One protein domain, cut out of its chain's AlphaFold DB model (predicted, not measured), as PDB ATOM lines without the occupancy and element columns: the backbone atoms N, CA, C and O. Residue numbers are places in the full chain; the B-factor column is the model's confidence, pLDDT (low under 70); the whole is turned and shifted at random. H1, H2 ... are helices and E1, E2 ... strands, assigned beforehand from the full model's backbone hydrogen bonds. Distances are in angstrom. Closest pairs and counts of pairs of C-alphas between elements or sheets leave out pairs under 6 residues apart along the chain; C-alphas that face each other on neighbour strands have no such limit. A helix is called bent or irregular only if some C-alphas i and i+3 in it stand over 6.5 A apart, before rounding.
ATOM      1  N   GLU A   2      56.844  -2.874  47.472       57.00
ATOM      2  CA  GLU A   2      57.927  -2.623  48.457       57.00
ATOM      3  C   GLU A   2      59.145  -1.868  47.883       57.00
ATOM      4  O   GLU A   2      59.647  -0.941  48.504       57.00
ATOM      5  N   ARG A   3      59.530  -2.154  46.632       66.69
ATOM      6  CA  ARG A   3      60.669  -1.500  45.952       66.69
ATOM      7  C   ARG A   3      60.611   0.034  45.872       66.69
ATOM      8  O   ARG A   3      61.651   0.663  45.766       66.69
ATOM      9  N   LEU A   4      59.422   0.646  45.888       69.56
ATOM     10  CA  LEU A   4      59.307   2.110  45.799       69.56
ATOM     11  C   LEU A   4      59.735   2.795  47.101       69.56
ATOM     12  O   LEU A   4      60.359   3.851  47.065       69.56
ATOM     13  N   GLU A   5      59.415   2.186  48.241       69.75
ATOM     14  CA  GLU A   5      59.786   2.708  49.558       69.75
ATOM     15  C   GLU A   5      61.295   2.546  49.797       69.75
ATOM     16  O   GLU A   5      61.934   3.455  50.326       69.75
ATOM     17  N   GLU A   6      61.883   1.445  49.313       74.12
ATOM     18  CA  GLU A   6      63.337   1.214  49.286       74.12
ATOM     19  C   GLU A   6      64.085   2.251  48.430       74.12
ATOM     20  O   GLU A   6      65.190   2.666  48.776       74.12
ATOM     21  N   GLU A   7      63.469   2.706  47.335       77.44
ATOM     22  CA  GLU A   7      63.990   3.759  46.452       77.44
ATOM     23  C   GLU A   7      63.720   5.185  46.988       77.44
ATOM     24  O   GLU A   7      64.072   6.170  46.341       77.44
ATOM     25  N   GLY A   8      63.131   5.318  48.184       76.94
ATOM     26  CA  GLY A   8      62.931   6.600  48.871       76.94
ATOM     27  C   GLY A   8      61.644   7.348  48.501       76.94
ATOM     28  O   GLY A   8      61.446   8.480  48.958       76.94
ATOM     29  N   TYR A   9      60.751   6.734  47.722       80.56
ATOM     30  CA  TYR A   9      59.464   7.324  47.360       80.56
ATOM     31  C   TYR A   9      58.436   7.167  48.481       80.56
ATOM     32  O   TYR A   9      58.271   6.089  49.055       80.56
ATOM     33  N   LEU A  10      57.670   8.230  48.744       79.81
ATOM     34  CA  LEU A  10      56.478   8.125  49.584       79.81
ATOM     35  C   LEU A  10      55.299   7.682  48.719       79.81
ATOM     36  O   LEU A  10      54.859   8.408  47.824       79.81
ATOM     37  N   ARG A  11      54.764   6.498  49.005       82.31
ATOM     38  CA  ARG A  11      53.574   5.982  48.335       82.31
ATOM     39  C   ARG A  11      52.317   6.430  49.066       82.31
ATOM     40  O   ARG A  11      52.103   6.060  50.215       82.31
ATOM     41  N   LEU A  12      51.440   7.132  48.360       83.62
ATOM     42  CA  LEU A  12      50.075   7.392  48.807       83.62
ATOM     43  C   LEU A  12      49.110   6.585  47.949       83.62
ATOM     44  O   LEU A  12      49.269   6.508  46.732       83.62
ATOM     45  N   TYR A  13      48.123   5.975  48.590       86.12
ATOM     46  CA  TYR A  13      47.086   5.196  47.928       86.12
ATOM     47  C   TYR A  13      45.720   5.680  48.393       86.12
ATOM     48  O   TYR A  13      45.509   5.865  49.590       86.12
ATOM     49  N   ILE A  14      44.801   5.862  47.452       87.25
ATOM     50  CA  ILE A  14      43.408   6.192  47.726       87.25
ATOM     51  C   ILE A  14      42.508   5.411  46.766       87.25
ATOM     52  O   ILE A  14      42.777   5.378  45.569       87.25
ATOM     53  N   SER A  15      41.452   4.785  47.286       90.19
ATOM     54  CA  SER A  15      40.330   4.308  46.467       90.19
ATOM     55  C   SER A  15      39.204   5.334  46.544       90.19
ATOM     56  O   SER A  15      38.929   5.873  47.622       90.19
ATOM     57  N   LEU A  16      38.564   5.615  45.409       89.56
ATOM     58  CA  LEU A  16      37.402   6.497  45.365       89.56
ATOM     59  C   LEU A  16      36.093   5.808  45.790       89.56
ATOM     60  O   LEU A  16      35.096   6.518  45.899       89.56
ATOM     61  N   GLU A  17      36.079   4.494  46.082       87.38
ATOM     62  CA  GLU A  17      34.860   3.709  46.406       87.38
ATOM     63  C   GLU A  17      33.943   4.397  47.414       87.38
ATOM     64  O   GLU A  17      32.720   4.429  47.301       87.38
ATOM     65  N   THR A  18      34.587   4.951  48.434       79.12
ATOM     66  CA  THR A  18      33.949   5.493  49.631       79.12
ATOM     67  C   THR A  18      33.838   7.016  49.607       79.12
ATOM     68  O   THR A  18      33.410   7.614  50.595       79.12
ATOM     69  N   ILE A  19      34.269   7.661  48.517       81.75
ATOM     70  CA  ILE A  19      34.319   9.118  48.419       81.75
ATOM     71  C   ILE A  19      33.032   9.629  47.791       81.75
ATOM     72  O   ILE A  19      32.736   9.362  46.629       81.75
ATOM     73  N   GLU A  20      32.297  10.438  48.553       80.81
ATOM     74  CA  GLU A  20      31.153  11.178  48.030       80.81
ATOM     75  C   GLU A  20      31.627  12.149  46.938       80.81
ATOM     76  O   GLU A  20      32.435  13.052  47.180       80.81
ATOM     77  N   THR A  21      31.119  11.967  45.722       81.25
ATOM     78  CA  THR A  21      31.468  12.804  44.568       81.25
ATOM     79  C   THR A  21      30.509  13.970  44.337       81.25
ATOM     80  O   THR A  21      30.740  14.807  43.455       81.25
ATOM     81  N   ASP A  22      29.441  14.042  45.130       80.69
ATOM     82  CA  ASP A  22      28.409  15.064  45.028       80.69
ATOM     83  C   ASP A  22      28.815  16.319  45.801       80.69
ATOM     84  O   ASP A  22      28.502  16.533  46.970       80.69
ATOM     85  N   GLY A  23      29.538  17.187  45.093       83.69
ATOM     86  CA  GLY A  23      29.918  18.508  45.574       83.69
ATOM     87  C   GLY A  23      31.420  18.645  45.768       83.69
ATOM     88  O   GLY A  23      32.035  17.955  46.577       83.69
ATOM     89  N   LYS A  24      31.998  19.633  45.078       86.62
ATOM     90  CA  LYS A  24      33.442  19.899  45.054       86.62
ATOM     91  C   LYS A  24      34.055  19.985  46.455       86.62
ATOM     92  O   LYS A  24      35.128  19.442  46.690       86.62
ATOM     93  N   ILE A  25      33.399  20.694  47.376       84.62
ATOM     94  CA  ILE A  25      33.917  20.908  48.737       84.62
ATOM     95  C   ILE A  25      33.970  19.585  49.503       84.62
ATOM     96  O   ILE A  25      34.994  19.271  50.107       84.62
ATOM     97  N   LEU A  26      32.886  18.807  49.457       85.62
ATOM     98  CA  LEU A  26      32.780  17.538  50.168       85.62
ATOM     99  C   LEU A  26      33.768  16.512  49.609       85.62
ATOM    100  O   LEU A  26      34.529  15.935  50.383       85.62
ATOM    101  N   PHE A  27      33.839  16.393  48.280       88.56
ATOM    102  CA  PHE A  27      34.812  15.552  47.589       88.56
ATOM    103  C   PHE A  27      36.240  15.830  48.070       88.56
ATOM    104  O   PHE A  27      36.925  14.922  48.536       88.56
ATOM    105  N   TRP A  28      36.689  17.090  48.027       85.44
ATOM    106  CA  TRP A  28      38.054  17.427  48.444       85.44
ATOM    107  C   TRP A  28      38.283  17.290  49.944       85.44
ATOM    108  O   TRP A  28      39.401  16.981  50.351       85.44
ATOM    109  N   THR A  29      37.256  17.494  50.765       82.81
ATOM    110  CA  THR A  29      37.354  17.297  52.218       82.81
ATOM    111  C   THR A  29      37.617  15.826  52.522       82.81
ATOM    112  O   THR A  29      38.596  15.498  53.184       82.81
ATOM    113  N   ILE A  30      36.801  14.935  51.953       84.69
ATOM    114  CA  ILE A  30      36.940  13.490  52.136       84.69
ATOM    115  C   ILE A  30      38.269  13.009  51.544       84.69
ATOM    116  O   ILE A  30      39.023  12.312  52.219       84.69
ATOM    117  N   PHE A  31      38.606  13.429  50.320       85.50
ATOM    118  CA  PHE A  31      39.869  13.065  49.676       85.50
ATOM    119  C   PHE A  31      41.082  13.481  50.525       85.50
ATOM    120  O   PHE A  31      42.003  12.686  50.712       85.50
ATOM    121  N   SER A  32      41.071  14.700  51.083       77.94
ATOM    122  CA  SER A  32      42.126  15.183  51.987       77.94
ATOM    123  C   SER A  32      42.241  14.310  53.231       77.94
ATOM    124  O   SER A  32      43.337  13.875  53.579       77.94
ATOM    125  N   ASP A  33      41.112  14.031  53.885       78.06
ATOM    126  CA  ASP A  33      41.070  13.231  55.108       78.06
ATOM    127  C   ASP A  33      41.620  11.815  54.870       78.06
ATOM    128  O   ASP A  33      42.360  11.288  55.703       78.06
ATOM    129  N   TYR A  34      41.327  11.210  53.714       80.25
ATOM    130  CA  TYR A  34      41.886   9.911  53.325       80.25
ATOM    131  C   TYR A  34      43.403   9.948  53.135       80.25
ATOM    132  O   TYR A  34      44.102   9.052  53.617       80.25
ATOM    133  N   LEU A  35      43.931  10.983  52.476       77.38
ATOM    134  CA  LEU A  35      45.378  11.140  52.330       77.38
ATOM    135  C   LEU A  35      46.066  11.273  53.692       77.38
ATOM    136  O   LEU A  35      47.024  10.545  53.953       77.38
ATOM    137  N   VAL A  36      45.546  12.137  54.575       75.69
ATOM    138  CA  VAL A  36      46.077  12.337  55.936       75.69
ATOM    139  C   VAL A  36      46.109  11.014  56.701       75.69
ATOM    140  O   VAL A  36      47.122  10.676  57.305       75.69
ATOM    141  N   ARG A  37      45.028  10.226  56.638       74.81
ATOM    142  CA  ARG A  37      44.945   8.913  57.305       74.81
ATOM    143  C   ARG A  37      45.938   7.892  56.761       74.81
ATOM    144  O   ARG A  37      46.381   7.029  57.511       74.81
ATOM    145  N   THR A  38      46.272   7.978  55.478       72.06
ATOM    146  CA  THR A  38      47.182   7.030  54.819       72.06
ATOM    147  C   THR A  38      48.646   7.322  55.155       72.06
ATOM    148  O   THR A  38      49.477   6.420  55.123       72.06
ATOM    149  N   ALA A  39      48.973   8.570  55.499       69.56
ATOM    150  CA  ALA A  39      50.339   9.001  55.781       69.56
ATOM    151  C   ALA A  39      50.398  10.077  56.889       69.56
ATOM    152  O   ALA A  39      50.922  11.171  56.657       69.56
ATOM    153  N   PRO A  40      49.903   9.785  58.107       69.50
ATOM    154  CA  PRO A  40      49.766  10.785  59.172       69.50
ATOM    155  C   PRO A  40      51.118  11.330  59.653       69.50
ATOM    156  O   PRO A  40      51.223  12.479  60.068       69.50
ATOM    157  N   GLU A  41      52.180  10.531  59.544       69.12
ATOM    158  CA  GLU A  41      53.547  10.928  59.911       69.12
ATOM    159  C   GLU A  41      54.125  12.001  58.974       69.12
ATOM    160  O   GLU A  41      55.003  12.774  59.359       69.12
ATOM    161  N   TYR A  42      53.604  12.065  57.748       65.31
ATOM    162  CA  TYR A  42      54.070  12.960  56.693       65.31
ATOM    163  C   TYR A  42      53.157  14.178  56.519       65.31
ATOM    164  O   TYR A  42      53.596  15.212  56.012       65.31
ATOM    165  N   ILE A  43      51.903  14.079  56.971       63.66
ATOM    166  CA  ILE A  43      50.847  15.064  56.743       63.66
ATOM    167  C   ILE A  43      50.362  15.591  58.103       63.66
ATOM    168  O   ILE A  43      49.501  14.998  58.746       63.66
ATOM    169  N   LYS A  44      50.936  16.711  58.568       55.06
ATOM    170  CA  LYS A  44      50.580  17.329  59.863       55.06
ATOM    171  C   LYS A  44      49.261  18.112  59.787       55.06
ATOM    172  O   LYS A  44      48.998  18.765  58.791       55.06
ATOM    173  N   ASP A  45      48.500  18.126  60.884       50.97
ATOM    174  CA  ASP A  45      47.109  18.606  61.082       50.97
ATOM    175  C   ASP A  45      46.674  19.999  60.545       50.97
ATOM    176  O   ASP A  45      45.494  20.340  60.623       50.97
ATOM    177  N   GLN A  46      47.549  20.837  59.981       47.47
ATOM    178  CA  GLN A  46      47.204  22.224  59.599       47.47
ATOM    179  C   GLN A  46      46.616  22.383  58.180       47.47
ATOM    180  O   GLN A  46      46.565  23.482  57.634       47.47
ATOM    181  N   ILE A  47      46.143  21.297  57.570       49.78
ATOM    182  CA  ILE A  47      45.931  21.187  56.113       49.78
ATOM    183  C   ILE A  47      44.454  20.941  55.782       49.78
ATOM    184  O   ILE A  47      44.103  20.295  54.806       49.78
ATOM    185  N   LYS A  48      43.527  21.442  56.597       45.91
ATOM    186  CA  LYS A  48      42.103  21.118  56.415       45.91
ATOM    187  C   LYS A  48      41.389  21.847  55.268       45.91
ATOM    188  O   LYS A  48      40.212  21.588  55.072       45.91
ATOM    189  N   LEU A  49      42.041  22.727  54.496       44.31
ATOM    190  CA  LEU A  49      41.330  23.484  53.444       44.31
ATOM    191  C   LEU A  49      42.111  23.819  52.158       44.31
ATOM    192  O   LEU A  49      41.560  24.486  51.285       44.31
ATOM    193  N   VAL A  50      43.368  23.389  51.997       48.44
ATOM    194  CA  VAL A  50      44.184  23.767  50.823       48.44
ATOM    195  C   VAL A  50      44.917  22.548  50.269       48.44
ATOM    196  O   VAL A  50      46.119  22.367  50.436       48.44
ATOM    197  N   MET A  51      44.170  21.694  49.573       52.19
ATOM    198  CA  MET A  51      44.640  20.396  49.074       52.19
ATOM    199  C   MET A  51      45.697  20.461  47.947       52.19
ATOM    200  O   MET A  51      46.098  19.439  47.403       52.19
ATOM    201  N   ILE A  52      46.172  21.658  47.591       49.47
ATOM    202  CA  ILE A  52      47.233  21.875  46.592       49.47
ATOM    203  C   ILE A  52      48.524  22.385  47.250       49.47
ATOM    204  O   ILE A  52      49.603  22.104  46.741       49.47
ATOM    205  N   SER A  53      48.457  23.076  48.395       44.44
ATOM    206  CA  SER A  53      49.635  23.738  48.978       44.44
ATOM    207  C   SER A  53      50.487  22.845  49.877       44.44
ATOM    208  O   SER A  53      51.465  23.329  50.421       44.44
ATOM    209  N   LEU A  54      50.129  21.573  50.081       46.94
ATOM    210  CA  LEU A  54      50.807  20.682  51.045       46.94
ATOM    211  C   LEU A  54      51.306  19.364  50.475       46.94
ATOM    212  O   LEU A  54      51.858  18.520  51.171       46.94
ATOM    213  N   ILE A  55      51.216  19.267  49.161       49.50
ATOM    214  CA  ILE A  55      52.237  18.568  48.398       49.50
ATOM    215  C   ILE A  55      53.390  19.543  48.103       49.50
ATOM    216  O   ILE A  55      54.439  19.130  47.630       49.50
ATOM    217  N   CYS A  56      53.271  20.830  48.436       44.94
ATOM    218  CA  CYS A  56      54.438  21.694  48.526       44.94
ATOM    219  C   CYS A  56      55.195  21.347  49.811       44.94
ATOM    220  O   CYS A  56      54.660  21.503  50.903       44.94
ATOM    221  N   PHE A  57      56.426  20.867  49.635       44.31
ATOM    222  CA  PHE A  57      57.544  20.992  50.568       44.31
ATOM    223  C   PHE A  57      57.256  20.711  52.055       44.31
ATOM    224  O   PHE A  57      56.768  21.565  52.793       44.31
ATOM    225  N   GLN A  58      57.782  19.591  52.562       41.22
ATOM    226  CA  GLN A  58      58.525  19.747  53.809       41.22
ATOM    227  C   GLN A  58      59.829  20.464  53.466       41.22
ATOM    228  O   GLN A  58      60.579  20.014  52.598       41.22
ATOM    229  N   GLU A  59      60.094  21.583  54.137       40.59
ATOM    230  CA  GLU A  59      61.459  22.076  54.269       40.59
ATOM    231  C   GLU A  59      62.330  20.909  54.766       40.59
ATOM    232  O   GLU A  59      62.173  20.445  55.894       40.59
ATOM    233  N   GLY A  60      63.202  20.391  53.893       41.88
ATOM    234  CA  GLY A  60      64.229  19.417  54.266       41.88
ATOM    235  C   GLY A  60      64.012  17.946  53.888       41.88
ATOM    236  O   GLY A  60      64.613  17.095  54.538       41.88
ATOM    237  N   GLY A  61      63.232  17.599  52.853       47.62
ATOM    238  CA  GLY A  61      63.166  16.199  52.402       47.62
ATOM    239  C   GLY A  61      62.894  15.997  50.911       47.62
ATOM    240  O   GLY A  61      61.799  16.276  50.439       47.62
ATOM    241  N   GLU A  62      63.863  15.413  50.200       54.28
ATOM    242  CA  GLU A  62      63.850  14.995  48.782       54.28
ATOM    243  C   GLU A  62      62.838  13.874  48.445       54.28
ATOM    244  O   GLU A  62      63.016  13.131  47.480       54.28
ATOM    245  N   LYS A  63      61.785  13.667  49.245       57.34
ATOM    246  CA  LYS A  63      60.887  12.526  49.035       57.34
ATOM    247  C   LYS A  63      59.882  12.822  47.929       57.34
ATOM    248  O   LYS A  63      58.936  13.587  48.095       57.34
ATOM    249  N   GLN A  64      60.092  12.157  46.803       75.38
ATOM    250  CA  GLN A  64      59.197  12.139  45.659       75.38
ATOM    251  C   GLN A  64      57.934  11.330  46.012       75.38
ATOM    252  O   GLN A  64      58.003  10.150  46.357       75.38
ATOM    253  N   VAL A  65      56.763  11.965  45.962       80.88
ATOM    254  CA  VAL A  65      55.473  11.327  46.257       80.88
ATOM    255  C   VAL A  65      54.934  10.644  45.004       80.88
ATOM    256  O   VAL A  65      54.849  11.249  43.932       80.88
ATOM    257  N   ILE A  66      54.515   9.390  45.147       85.25
ATOM    258  CA  ILE A  66      53.773   8.651  44.125       85.25
ATOM    259  C   ILE A  66      52.352   8.442  44.637       85.25
ATOM    260  O   ILE A  66      52.140   7.722  45.611       85.25
ATOM    261  N   LEU A  67      51.383   9.065  43.967       86.88
ATOM    262  CA  LEU A  67      49.966   8.942  44.297       86.88
ATOM    263  C   LEU A  67      49.309   7.891  43.403       86.88
ATOM    264  O   LEU A  67      49.352   8.005  42.179       86.88
ATOM    265  N   PHE A  68      48.678   6.899  44.015       89.31
ATOM    266  CA  PHE A  68      47.816   5.922  43.361       89.31
ATOM    267  C   PHE A  68      46.357   6.231  43.687       89.31
ATOM    268  O   PHE A  68      46.012   6.358  44.859       89.31
ATOM    269  N   ILE A  69      45.526   6.352  42.653       90.62
ATOM    270  CA  ILE A  69      44.081   6.566  42.758       90.62
ATOM    271  C   ILE A  69      43.395   5.385  42.082       90.62
ATOM    272  O   ILE A  69      43.507   5.243  40.865       90.62
ATOM    273  N   ASP A  70      42.721   4.548  42.857       89.88
ATOM    274  CA  ASP A  70      41.924   3.429  42.356       89.88
ATOM    275  C   ASP A  70      40.440   3.799  42.243       89.88
ATOM    276  O   ASP A  70      39.991   4.789  42.829       89.88
ATOM    277  N   GLU A  71      39.695   3.011  41.469       89.75
ATOM    278  CA  GLU A  71      38.254   3.176  41.218       89.75
ATOM    279  C   GLU A  71      37.881   4.550  40.657       89.75
ATOM    280  O   GLU A  71      36.867   5.174  40.981       89.75
ATOM    281  N   TYR A  72      38.733   5.058  39.772       89.56
ATOM    282  CA  TYR A  72      38.564   6.392  39.216       89.56
ATOM    283  C   TYR A  72      37.299   6.571  38.372       89.56
ATOM    284  O   TYR A  72      36.845   7.695  38.158       89.56
ATOM    285  N   ASP A  73      36.695   5.483  37.903       86.81
ATOM    286  CA  ASP A  73      35.420   5.521  37.197       86.81
ATOM    287  C   ASP A  73      34.264   6.072  38.040       86.81
ATOM    288  O   ASP A  73      33.283   6.563  37.480       86.81
ATOM    289  N   ILE A  74      34.395   6.128  39.365       89.69
ATOM    290  CA  ILE A  74      33.431   6.817  40.232       89.69
ATOM    291  C   ILE A  74      33.319   8.307  39.886       89.69
ATOM    292  O   ILE A  74      32.235   8.884  39.979       89.69
ATOM    293  N   MET A  75      34.382   8.919  39.353       89.50
ATOM    294  CA  MET A  75      34.351  10.308  38.894       89.50
ATOM    295  C   MET A  75      33.349  10.556  37.758       89.50
ATOM    296  O   MET A  75      32.963  11.704  37.556       89.50
ATOM    297  N   TYR A  76      32.874   9.526  37.041       86.38
ATOM    298  CA  TYR A  76      31.777   9.677  36.069       86.38
ATOM    299  C   TYR A  76      30.438  10.046  36.710       86.38
ATOM    300  O   TYR A  76      29.555  10.552  36.021       86.38
ATOM    301  N   ARG A  77      30.273   9.767  38.005       88.38
ATOM    302  CA  ARG A  77      29.069  10.109  38.773       88.38
ATOM    303  C   ARG A  77      29.156  11.509  39.379       88.38
ATOM    304  O   ARG A  77      28.134  12.063  39.761       88.38
ATOM    305  N   ALA A  78      30.358  12.079  39.438       90.00
ATOM    306  CA  ALA A  78      30.597  13.401  39.986       90.00
ATOM    307  C   ALA A  78      29.969  14.500  39.120       90.00
ATOM    308  O   ALA A  78      29.822  14.378  37.902       90.00
ATOM    309  N   ASN A  79      29.665  15.638  39.742       90.69
ATOM    310  CA  ASN A  79      29.243  16.816  38.994       90.69
ATOM    311  C   ASN A  79      30.408  17.457  38.209       90.69
ATOM    312  O   ASN A  79      31.586  17.297  38.537       90.69
ATOM    313  N   ASP A  80      30.063  18.233  37.178       90.12
ATOM    314  CA  ASP A  80      31.028  18.865  36.261       90.12
ATOM    315  C   ASP A  80      32.048  19.755  36.990       90.12
ATOM    316  O   ASP A  80      33.221  19.800  36.619       90.12
ATOM    317  N   GLU A  81      31.621  20.411  38.071       90.62
ATOM    318  CA  GLU A  81      32.480  21.252  38.905       90.62
ATOM    319  C   GLU A  81      33.581  20.430  39.598       90.62
ATOM    320  O   GLU A  81      34.749  20.824  39.607       90.62
ATOM    321  N   THR A  82      33.225  19.268  40.148       89.94
ATOM    322  CA  THR A  82      34.152  18.355  40.831       89.94
ATOM    323  C   THR A  82      35.132  17.745  39.834       89.94
ATOM    324  O   THR A  82      36.344  17.790  40.060       89.94
ATOM    325  N   ILE A  83      34.633  17.275  38.683       90.12
ATOM    326  CA  ILE A  83      35.468  16.748  37.593       90.12
ATOM    327  C   ILE A  83      36.433  17.831  37.091       90.12
ATOM    328  O   ILE A  83      37.642  17.597  37.025       90.12
ATOM    329  N   SER A  84      35.932  19.035  36.785       89.44
ATOM    330  CA  SER A  84      36.758  20.163  36.331       89.44
ATOM    331  C   SER A  84      37.840  20.499  37.353       89.44
ATOM    332  O   SER A  84      39.021  20.601  37.008       89.44
ATOM    333  N   SER A  85      37.460  20.614  38.629       88.38
ATOM    334  CA  SER A  85      38.391  20.910  39.714       88.38
ATOM    335  C   SER A  85      39.497  19.861  39.804       88.38
ATOM    336  O   SER A  85      40.668  20.226  39.917       88.38
ATOM    337  N   PHE A  86      39.151  18.574  39.737       88.44
ATOM    338  CA  PHE A  86      40.122  17.486  39.808       88.44
ATOM    339  C   PHE A  86      41.091  17.525  38.626       88.44
ATOM    340  O   PHE A  86      42.310  17.569  38.811       88.44
ATOM    341  N   LEU A  87      40.564  17.596  37.401       88.56
ATOM    342  CA  LEU A  87      41.387  17.598  36.194       88.56
ATOM    343  C   LEU A  87      42.297  18.833  36.124       88.56
ATOM    344  O   LEU A  87      43.446  18.723  35.694       88.56
ATOM    345  N   ARG A  88      41.837  20.001  36.595       86.06
ATOM    346  CA  ARG A  88      42.665  21.215  36.710       86.06
ATOM    347  C   ARG A  88      43.845  21.021  37.655       86.06
ATOM    348  O   ARG A  88      44.949  21.445  37.320       86.06
ATOM    349  N   ILE A  89      43.646  20.361  38.794       84.75
ATOM    350  CA  ILE A  89      44.728  20.082  39.746       84.75
ATOM    351  C   ILE A  89      45.759  19.144  39.131       84.75
ATOM    352  O   ILE A  89      46.945  19.464  39.134       84.75
ATOM    353  N   VAL A  90      45.317  18.047  38.515       85.94
ATOM    354  CA  VAL A  90      46.226  17.110  37.838       85.94
ATOM    355  C   VAL A  90      47.030  17.817  36.739       85.94
ATOM    356  O   VAL A  90      48.241  17.610  36.623       85.94
ATOM    357  N   ARG A  91      46.394  18.699  35.953       84.88
ATOM    358  CA  ARG A  91      47.090  19.526  34.949       84.88
ATOM    359  C   ARG A  91      48.123  20.452  35.576       84.88
ATOM    360  O   ARG A  91      49.225  20.549  35.045       84.88
ATOM    361  N   ASN A  92      47.786  21.112  36.682       81.56
ATOM    362  CA  ASN A  92      48.696  22.019  37.375       81.56
ATOM    363  C   ASN A  92      49.926  21.278  37.912       81.56
ATOM    364  O   ASN A  92      51.042  21.729  37.665       81.56
ATOM    365  N   VAL A  93      49.735  20.118  38.548       80.19
ATOM    366  CA  VAL A  93      50.834  19.260  39.026       80.19
ATOM    367  C   VAL A  93      51.742  18.847  37.869       80.19
ATOM    368  O   VAL A  93      52.962  18.963  37.946       80.19
ATOM    369  N   LYS A  94      51.154  18.427  36.745       81.38
ATOM    370  CA  LYS A  94      51.905  18.045  35.545       81.38
ATOM    371  C   LYS A  94      52.691  19.208  34.930       81.38
ATOM    372  O   LYS A  94      53.789  18.979  34.432       81.38
ATOM    373  N   ALA A  95      52.114  20.408  34.903       83.88
ATOM    374  CA  ALA A  95      52.713  21.584  34.276       83.88
ATOM    375  C   ALA A  95      53.812  22.225  35.134       83.88
ATOM    376  O   ALA A  95      54.729  22.828  34.588       83.88
ATOM    377  N   ARG A  96      53.723  22.094  36.460       78.50
ATOM    378  CA  ARG A  96      54.597  22.769  37.425       78.50
ATOM    379  C   ARG A  96      55.234  21.773  38.388       78.50
ATOM    380  O   ARG A  96      55.190  21.964  39.592       78.50
ATOM    381  N   LYS A  97      55.794  20.682  37.861       75.88
ATOM    382  CA  LYS A  97      56.297  19.557  38.671       75.88
ATOM    383  C   LYS A  97      57.260  19.967  39.786       75.88
ATOM    384  O   LYS A  97      57.253  19.338  40.826       75.88
ATOM    385  N   GLU A  98      58.051  21.016  39.585       75.69
ATOM    386  CA  GLU A  98      59.015  21.499  40.583       75.69
ATOM    387  C   GLU A  98      58.359  22.241  41.762       75.69
ATOM    388  O   GLU A  98      58.962  22.378  42.820       75.69
ATOM    389  N   GLU A  99      57.102  22.673  41.611       74.56
ATOM    390  CA  GLU A  99      56.303  23.298  42.675       74.56
ATOM    391  C   GLU A  99      55.598  22.252  43.570       74.56
ATOM    392  O   GLU A  99      54.978  22.614  44.571       74.56
ATOM    393  N   TYR A 100      55.688  20.956  43.236       74.69
ATOM    394  CA  TYR A 100      54.995  19.865  43.927       74.69
ATOM    395  C   TYR A 100      55.947  18.716  44.284       74.69
ATOM    396  O   TYR A 100      56.754  18.277  43.478       74.69
ATOM    397  N   ALA A 101      55.771  18.125  45.464       76.31
ATOM    398  CA  ALA A 101      56.404  16.867  45.850       76.31
ATOM    399  C   ALA A 101      55.827  15.654  45.096       76.31
ATOM    400  O   ALA A 101      56.454  14.598  45.089       76.31
ATOM    401  N   ILE A 102      54.653  15.770  44.448       80.44
ATOM    402  CA  ILE A 102      54.134  14.705  43.580       80.44
ATOM    403  C   ILE A 102      55.055  14.552  42.377       80.44
ATOM    404  O   ILE A 102      55.095  15.389  41.475       80.44
ATOM    405  N   TRP A 103      55.685  13.390  42.312       82.00
ATOM    406  CA  TRP A 103      56.450  12.947  41.164       82.00
ATOM    407  C   TRP A 103      55.566  12.311  40.092       82.00
ATOM    408  O   TRP A 103      55.740  12.548  38.893       82.00
ATOM    409  N   SER A 104      54.585  11.509  40.516       84.56
ATOM    410  CA  SER A 104      53.632  10.880  39.602       84.56
ATOM    411  C   SER A 104      52.265  10.642  40.239       84.56
ATOM    412  O   SER A 104      52.151  10.381  41.436       84.56
ATOM    413  N   ILE A 105      51.232  10.726  39.398       87.00
ATOM    414  CA  ILE A 105      49.859  10.330  39.713       87.00
ATOM    415  C   ILE A 105      49.526   9.160  38.798       87.00
ATOM    416  O   ILE A 105      49.568   9.295  37.574       87.00
ATOM    417  N   ASN A 106      49.208   8.025  39.400       88.62
ATOM    418  CA  ASN A 106      48.822   6.801  38.726       88.62
ATOM    419  C   ASN A 106      47.350   6.563  39.020       88.62
ATOM    420  O   ASN A 106      46.949   6.512  40.181       88.62
ATOM    421  N   ILE A 107      46.553   6.450  37.967       88.62
ATOM    422  CA  ILE A 107      45.116   6.244  38.081       88.62
ATOM    423  C   ILE A 107      44.775   4.856  37.561       88.62
ATOM    424  O   ILE A 107      45.254   4.456  36.497       88.62
ATOM    425  N   VAL A 108      43.955   4.146  38.323       87.38
ATOM    426  CA  VAL A 108      43.469   2.803  38.033       87.38
ATOM    427  C   VAL A 108      41.945   2.846  37.931       87.38
ATOM    428  O   VAL A 108      41.264   3.598  38.628       87.38
ATOM    429  N   GLY A 109      41.423   2.094  36.970       82.38
ATOM    430  CA  GLY A 109      40.004   2.006  36.665       82.38
ATOM    431  C   GLY A 109      39.770   1.340  35.304       82.38
ATOM    432  O   GLY A 109      40.730   1.016  34.592       82.38
ATOM    433  N   PRO A 110      38.506   1.120  34.919       80.38
ATOM    434  CA  PRO A 110      38.144   0.550  33.625       80.38
ATOM    435  C   PRO A 110      38.601   1.436  32.457       80.38
ATOM    436  O   PRO A 110      38.797   2.634  32.614       80.38
ATOM    437  N   PHE A 111      38.708   0.863  31.249       69.25
ATOM    438  CA  PHE A 111      39.184   1.563  30.035       69.25
ATOM    439  C   PHE A 111      38.507   2.927  29.811       69.25
ATOM    440  O   PHE A 111      39.142   3.861  29.317       69.25
ATOM    441  N   SER A 112      37.224   3.041  30.179       72.19
ATOM    442  CA  SER A 112      36.432   4.257  30.013       72.19
ATOM    443  C   SER A 112      37.122   5.486  30.589       72.19
ATOM    444  O   SER A 112      37.072   6.507  29.912       72.19
ATOM    445  N   ILE A 113      37.840   5.378  31.719       75.44
ATOM    446  CA  ILE A 113      38.454   6.501  32.455       75.44
ATOM    447  C   ILE A 113      39.295   7.459  31.602       75.44
ATOM    448  O   ILE A 113      39.430   8.635  31.940       75.44
ATOM    449  N   LEU A 114      39.842   6.990  30.476       72.81
ATOM    450  CA  LEU A 114      40.580   7.821  29.524       72.81
ATOM    451  C   LEU A 114      39.747   8.949  28.910       72.81
ATOM    452  O   LEU A 114      40.296   9.966  28.487       72.81
ATOM    453  N   HIS A 115      38.436   8.750  28.843       77.88
ATOM    454  CA  HIS A 115      37.483   9.653  28.219       77.88
ATOM    455  C   HIS A 115      36.799  10.577  29.229       77.88
ATOM    456  O   HIS A 115      35.862  11.283  28.864       77.88
ATOM    457  N   LEU A 116      37.217  10.568  30.501       78.56
ATOM    458  CA  LEU A 116      36.655  11.477  31.491       78.56
ATOM    459  C   LEU A 116      37.039  12.926  31.145       78.56
ATOM    460  O   LEU A 116      38.215  13.263  30.994       78.56
ATOM    461  N   SER A 117      36.027  13.783  31.029       79.88
ATOM    462  CA  SER A 117      36.157  15.205  30.702       79.88
ATOM    463  C   SER A 117      35.054  16.010  31.387       79.88
ATOM    464  O   SER A 117      34.025  15.444  31.753       79.88
ATOM    465  N   SER A 118      35.245  17.319  31.506       78.75
ATOM    466  CA  SER A 118      34.211  18.273  31.921       78.75
ATOM    467  C   SER A 118      33.953  19.302  30.815       78.75
ATOM    468  O   SER A 118      34.701  19.379  29.835       78.75
ATOM    469  N   LYS A 119      32.926  20.143  30.980       78.06
ATOM    470  CA  LYS A 119      32.647  21.257  30.054       78.06
ATOM    471  C   LYS A 119      33.819  22.235  29.948       78.06
ATOM    472  O   LYS A 119      34.065  22.786  28.880       78.06
ATOM    473  N   GLU A 120      34.545  22.442  31.044       76.50
ATOM    474  CA  GLU A 120      35.711  23.335  31.103       76.50
ATOM    475  C   GLU A 120      37.024  22.637  30.708       76.50
ATOM    476  O   GLU A 120      37.984  23.280  30.274       76.50
ATOM    477  N   VAL A 121      37.093  21.316  30.876       76.62
ATOM    478  CA  VAL A 121      38.300  20.509  30.689       76.62
ATOM    479  C   VAL A 121      37.985  19.352  29.744       76.62
ATOM    480  O   VAL A 121      37.648  18.249  30.162       76.62
ATOM    481  N   THR A 122      38.158  19.606  28.448       77.62
ATOM    482  CA  THR A 122      37.779  18.675  27.372       77.62
ATOM    483  C   THR A 122      38.853  17.653  26.998       77.62
ATOM    484  O   THR A 122      38.586  16.736  26.228       77.62
ATOM    485  N   THR A 123      40.077  17.792  27.516       74.81
ATOM    486  CA  THR A 123      41.193  16.884  27.206       74.81
ATOM    487  C   THR A 123      41.756  16.234  28.463       74.81
ATOM    488  O   THR A 123      42.012  16.901  29.469       74.81
ATOM    489  N   SER A 124      41.988  14.926  28.395       75.50
ATOM    490  CA  SER A 124      42.557  14.168  29.507       75.50
ATOM    491  C   SER A 124      43.985  14.644  29.829       75.50
ATOM    492  O   SER A 124      44.798  14.830  28.918       75.50
ATOM    493  N   PRO A 125      44.331  14.879  31.109       75.25
ATOM    494  CA  PRO A 125      45.674  15.302  31.495       75.25
ATOM    495  C   PRO A 125      46.700  14.160  31.539       75.25
ATOM    496  O   PRO A 125      47.899  14.437  31.667       75.25
ATOM    497  N   PHE A 126      46.267  12.903  31.426       78.56
ATOM    498  CA  PHE A 126      47.111  11.719  31.591       78.56
ATOM    499  C   PHE A 126      47.905  11.402  30.317       78.56
ATOM    500  O   PHE A 126      47.358  11.354  29.221       78.56
ATOM    501  N   ASN A 127      49.225  11.229  30.467       61.19
ATOM    502  CA  ASN A 127      50.169  11.093  29.345       61.19
ATOM    503  C   ASN A 127      50.423   9.653  28.899       61.19
ATOM    504  O   ASN A 127      50.726   9.425  27.733       61.19
ATOM    505  N   VAL A 128      50.406   8.702  29.835       62.84
ATOM    506  CA  VAL A 128      50.776   7.311  29.571       62.84
ATOM    507  C   VAL A 128      49.559   6.456  29.814       62.84
ATOM    508  O   VAL A 128      49.001   6.454  30.909       62.84
ATOM    509  N   TYR A 129      49.184   5.713  28.784       61.81
ATOM    510  CA  TYR A 129      48.160   4.703  28.883       61.81
ATOM    511  C   TYR A 129      48.801   3.325  28.763       61.81
ATOM    512  O   TYR A 129      49.430   3.010  27.753       61.81
ATOM    513  N   ARG A 130      48.639   2.497  29.793       61.72
ATOM    514  CA  ARG A 130      48.833   1.054  29.671       61.72
ATOM    515  C   ARG A 130      47.493   0.388  29.919       61.72
ATOM    516  O   ARG A 130      47.055   0.303  31.061       61.72
ATOM    517  N   SER A 131      46.863  -0.101  28.853       62.59
ATOM    518  CA  SER A 131      45.798  -1.085  29.004       62.59
ATOM    519  C   SER A 131      46.430  -2.376  29.502       62.59
ATOM    520  O   SER A 131      47.164  -3.035  28.760       62.59
ATOM    521  N   PHE A 132      46.141  -2.761  30.733       65.75
ATOM    522  CA  PHE A 132      46.334  -4.142  31.139       65.75
ATOM    523  C   PHE A 132      45.050  -4.879  30.779       65.75
ATOM    524  O   PHE A 132      44.045  -4.756  31.470       65.75
ATOM    525  N   GLN A 133      45.055  -5.589  29.649       63.28
ATOM    526  CA  GLN A 133      44.012  -6.578  29.409       63.28
ATOM    527  C   GLN A 133      44.258  -7.715  30.390       63.28
ATOM    528  O   GLN A 133      45.208  -8.478  30.228       63.28
ATOM    529  N   THR A 134      43.434  -7.799  31.425       66.25
ATOM    530  CA  THR A 134      43.328  -9.000  32.242       66.25
ATOM    531  C   THR A 134      42.523 -10.015  31.430       66.25
ATOM    532  O   THR A 134      41.320  -9.821  31.244       66.25
ATOM    533  N   PRO A 135      43.156 -11.059  30.856       76.50
ATOM    534  CA  PRO A 135      42.395 -12.094  30.177       76.50
ATOM    535  C   PRO A 135      41.446 -12.736  31.187       76.50
ATOM    536  O   PRO A 135      41.802 -12.923  32.353       76.50
ATOM    537  N   ASN A 136      40.241 -13.082  30.736       83.62
ATOM    538  CA  ASN A 136      39.350 -13.899  31.549       83.62
ATOM    539  C   ASN A 136      40.067 -15.197  31.931       83.62
ATOM    540  O   ASN A 136      40.837 -15.746  31.136       83.62
ATOM    541  N   PHE A 137      39.792 -15.691  33.136       89.12
ATOM    542  CA  PHE A 137      40.304 -16.989  33.548       89.12
ATOM    543  C   PHE A 137      39.857 -18.071  32.563       89.12
ATOM    544  O   PHE A 137      38.698 -18.127  32.144       89.12
ATOM    545  N   THR A 138      40.791 -18.948  32.211       91.50
ATOM    546  CA  THR A 138      40.491 -20.205  31.519       91.50
ATOM    547  C   THR A 138      39.659 -21.118  32.418       91.50
ATOM    548  O   THR A 138      39.652 -20.967  33.644       91.50
ATOM    549  N   GLN A 139      38.969 -22.095  31.829       92.81
ATOM    550  CA  GLN A 139      38.182 -23.060  32.596       92.81
ATOM    551  C   GLN A 139      39.052 -23.792  33.630       92.81
ATOM    552  O   GLN A 139      38.626 -23.986  34.768       92.81
ATOM    553  N   GLU A 140      40.283 -24.146  33.263       94.19
ATOM    554  CA  GLU A 140      41.245 -24.816  34.135       94.19
ATOM    555  C   GLU A 140      41.641 -23.931  35.321       94.19
ATOM    556  O   GLU A 140      41.680 -24.406  36.454       94.19
ATOM    557  N   GLN A 141      41.874 -22.635  35.088       93.81
ATOM    558  CA  GLN A 141      42.174 -21.671  36.154       93.81
ATOM    559  C   GLN A 141      40.991 -21.483  37.103       93.81
ATOM    560  O   GLN A 141      41.190 -21.448  38.315       93.81
ATOM    561  N   VAL A 142      39.761 -21.414  36.582       93.44
ATOM    562  CA  VAL A 142      38.554 -21.336  37.421       93.44
ATOM    563  C   VAL A 142      38.413 -22.596  38.273       93.44
ATOM    564  O   VAL A 142      38.196 -22.501  39.477       93.44
ATOM    565  N   GLN A 143      38.580 -23.780  37.678       94.12
ATOM    566  CA  GLN A 143      38.512 -25.049  38.407       94.12
ATOM    567  C   GLN A 143      39.613 -25.173  39.464       94.12
ATOM    568  O   GLN A 143      39.366 -25.713  40.541       94.12
ATOM    569  N   PHE A 144      40.815 -24.680  39.167       94.25
ATOM    570  CA  PHE A 144      41.922 -24.627  40.115       94.25
ATOM    571  C   PHE A 144      41.598 -23.710  41.299       94.25
ATOM    572  O   PHE A 144      41.626 -24.169  42.437       94.25
ATOM    573  N   LEU A 145      41.203 -22.457  41.041       92.25
ATOM    574  CA  LEU A 145      40.832 -21.492  42.084       92.25
ATOM    575  C   LEU A 145      39.668 -21.998  42.943       92.25
ATOM    576  O   LEU A 145      39.682 -21.840  44.160       92.25
ATOM    577  N   PHE A 146      38.682 -22.648  42.323       92.62
ATOM    578  CA  PHE A 146      37.549 -23.229  43.036       92.62
ATOM    579  C   PHE A 146      37.977 -24.359  43.982       92.62
ATOM    580  O   PHE A 146      37.501 -24.424  45.112       92.62
ATOM    581  N   LYS A 147      38.900 -25.232  43.554       92.31
ATOM    582  CA  LYS A 147      39.462 -26.286  44.413       92.31
ATOM    583  C   LYS A 147      40.302 -25.710  45.549       92.31
ATOM    584  O   LYS A 147      40.158 -26.166  46.676       92.31
ATOM    585  N   GLU A 148      41.137 -24.711  45.271       92.12
ATOM    586  CA  GLU A 148      41.927 -24.021  46.299       92.12
ATOM    587  C   GLU A 148      41.029 -23.370  47.355       92.12
ATOM    588  O   GLU A 148      41.303 -23.477  48.547       92.12
ATOM    589  N   TYR A 149      39.925 -22.746  46.939       90.31
ATOM    590  CA  TYR A 149      38.944 -22.186  47.867       90.31
ATOM    591  C   TYR A 149      38.243 -23.277  48.690       90.31
ATOM    592  O   TYR A 149      38.112 -23.148  49.902       90.31
ATOM    593  N   ALA A 150      37.831 -24.375  48.049       88.25
ATOM    594  CA  ALA A 150      37.153 -25.483  48.717       88.25
ATOM    595  C   ALA A 150      38.050 -26.261  49.698       88.25
ATOM    596  O   ALA A 150      37.539 -26.814  50.665       88.25
ATOM    597  N   ASN A 151      39.362 -26.320  49.454       83.56
ATOM    598  CA  ASN A 151      40.322 -27.053  50.286       83.56
ATOM    599  C   ASN A 151      40.901 -26.222  51.445       83.56
ATOM    600  O   ASN A 151      41.499 -26.796  52.351       83.56
ATOM    601  N   ASN A 152      40.762 -24.892  51.413       65.69
ATOM    602  CA  ASN A 152      41.207 -23.986  52.482       65.69
ATOM    603  C   ASN A 152      40.086 -23.653  53.493       65.69
ATOM    604  O   ASN A 152      40.182 -22.657  54.216       65.69
ATOM    605  N   HIS A 153      39.046 -24.492  53.555       50.53
ATOM    606  CA  HIS A 153      37.968 -24.457  54.545       50.53
ATOM    607  C   HIS A 153      37.818 -25.802  55.256       50.53
ATOM    608  O   HIS A 153      37.798 -26.843  54.564       50.53
TER     609      HIS A 153
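AT A GLANCE: This is residues 2 to 153 of the 153 residues of an uncharacterized protein of Rhizophagus irregularis (strain DAOM 197198w) (UniProt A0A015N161). A small three-strand parallel sheet has two long helices, H2 and H4, that meet near their starts as a V, H2 reaching edge strand E1 and H4 reaching edge strand E3 with their later residues. From this body a long link carries a last helix, H6, far out, where residues 138 to 144 and 146 to 153 stand free. The printed part has 152 residues with six named helices and three named strands, in the order H1 E1 H2 E2 H3 H4 E3 H5 H6, the sheet order being E1 E2 E3; the class is mixed, helices and strands. It is only just loose, close to compact, with a radius of gyration of the C-alphas of 18.3 A and spans of 53 by 40 by 27 A.

IN THESE COORDINATES: Find C-alpha 10 at (56.478, 8.125, 49.584), where E1, residues 10 to 15, sets out on 16.9 A. E2, residues 65 to 70, covers 16.2 A, and E3, residues 102 to 107, covers 13.5 A. H2 is residues 24 to 38, 21.2 A; H4 is residues 80 to 95, 21.9 A, beginning at C-alpha 80, (31.028, 18.865, 36.261). The short helices are H1, residues 2 to 6, H3, residues 72 to 77, and H5, residues 111 to 115. H6, residues 139 to 151, runs 18.3 A to C-alpha 151 at (40.322, -27.053, 50.286).

HOW THE PARTS SIT: Look first at E1 and E2, parallel at 16 degrees, with N 14 and O 68 within hydrogen-bond range at 2.9 A. E2 and E3 are parallel at 13 degrees, with N 106 and O 67 at 2.8 A. E1, H2, E2 and E2, H3 H4, E3 are strand-helix-strand units, two parallel neighbour strands with helices between, each with a right-handed crossover. H2 only grazes the sheet with residues 31 to 38, and H4 with residues 90 to 94. H2 touches H4 with residues 24 to 27 alone, the closest C-alphas being those of Lys 24 and Thr 82, 4.6 A, at a steep tilt of 52 degrees, the same way. H3 and H5 only just touch, with 3 pairs of C-alphas within 8 A, the closest those of Asp 73 and Ile 113, 5.7 A. H1 only grazes the sheet with residues 2 to 5. H6 is not on the sheet and touches no helix. In H1, H2, H4 and H6 every O i to N i+4 pair is within range; H3 has 0 of 2 and H5 0 of 1, against 3 of 3 and 2 of 2 for O i to N i+3.

THE WHOLE: The C-alphas of Glu 59 and Gln 139, the two farthest apart, are 55.2 A apart. The printed part has no cut. The links from H2 to E2 and from H5 to H6 are long. Look for pLDDT under 70 at residues 2 to 5, 39 to 63, 111, 127 to 134 and 152 to 153; the mean of the printed part is 76.5.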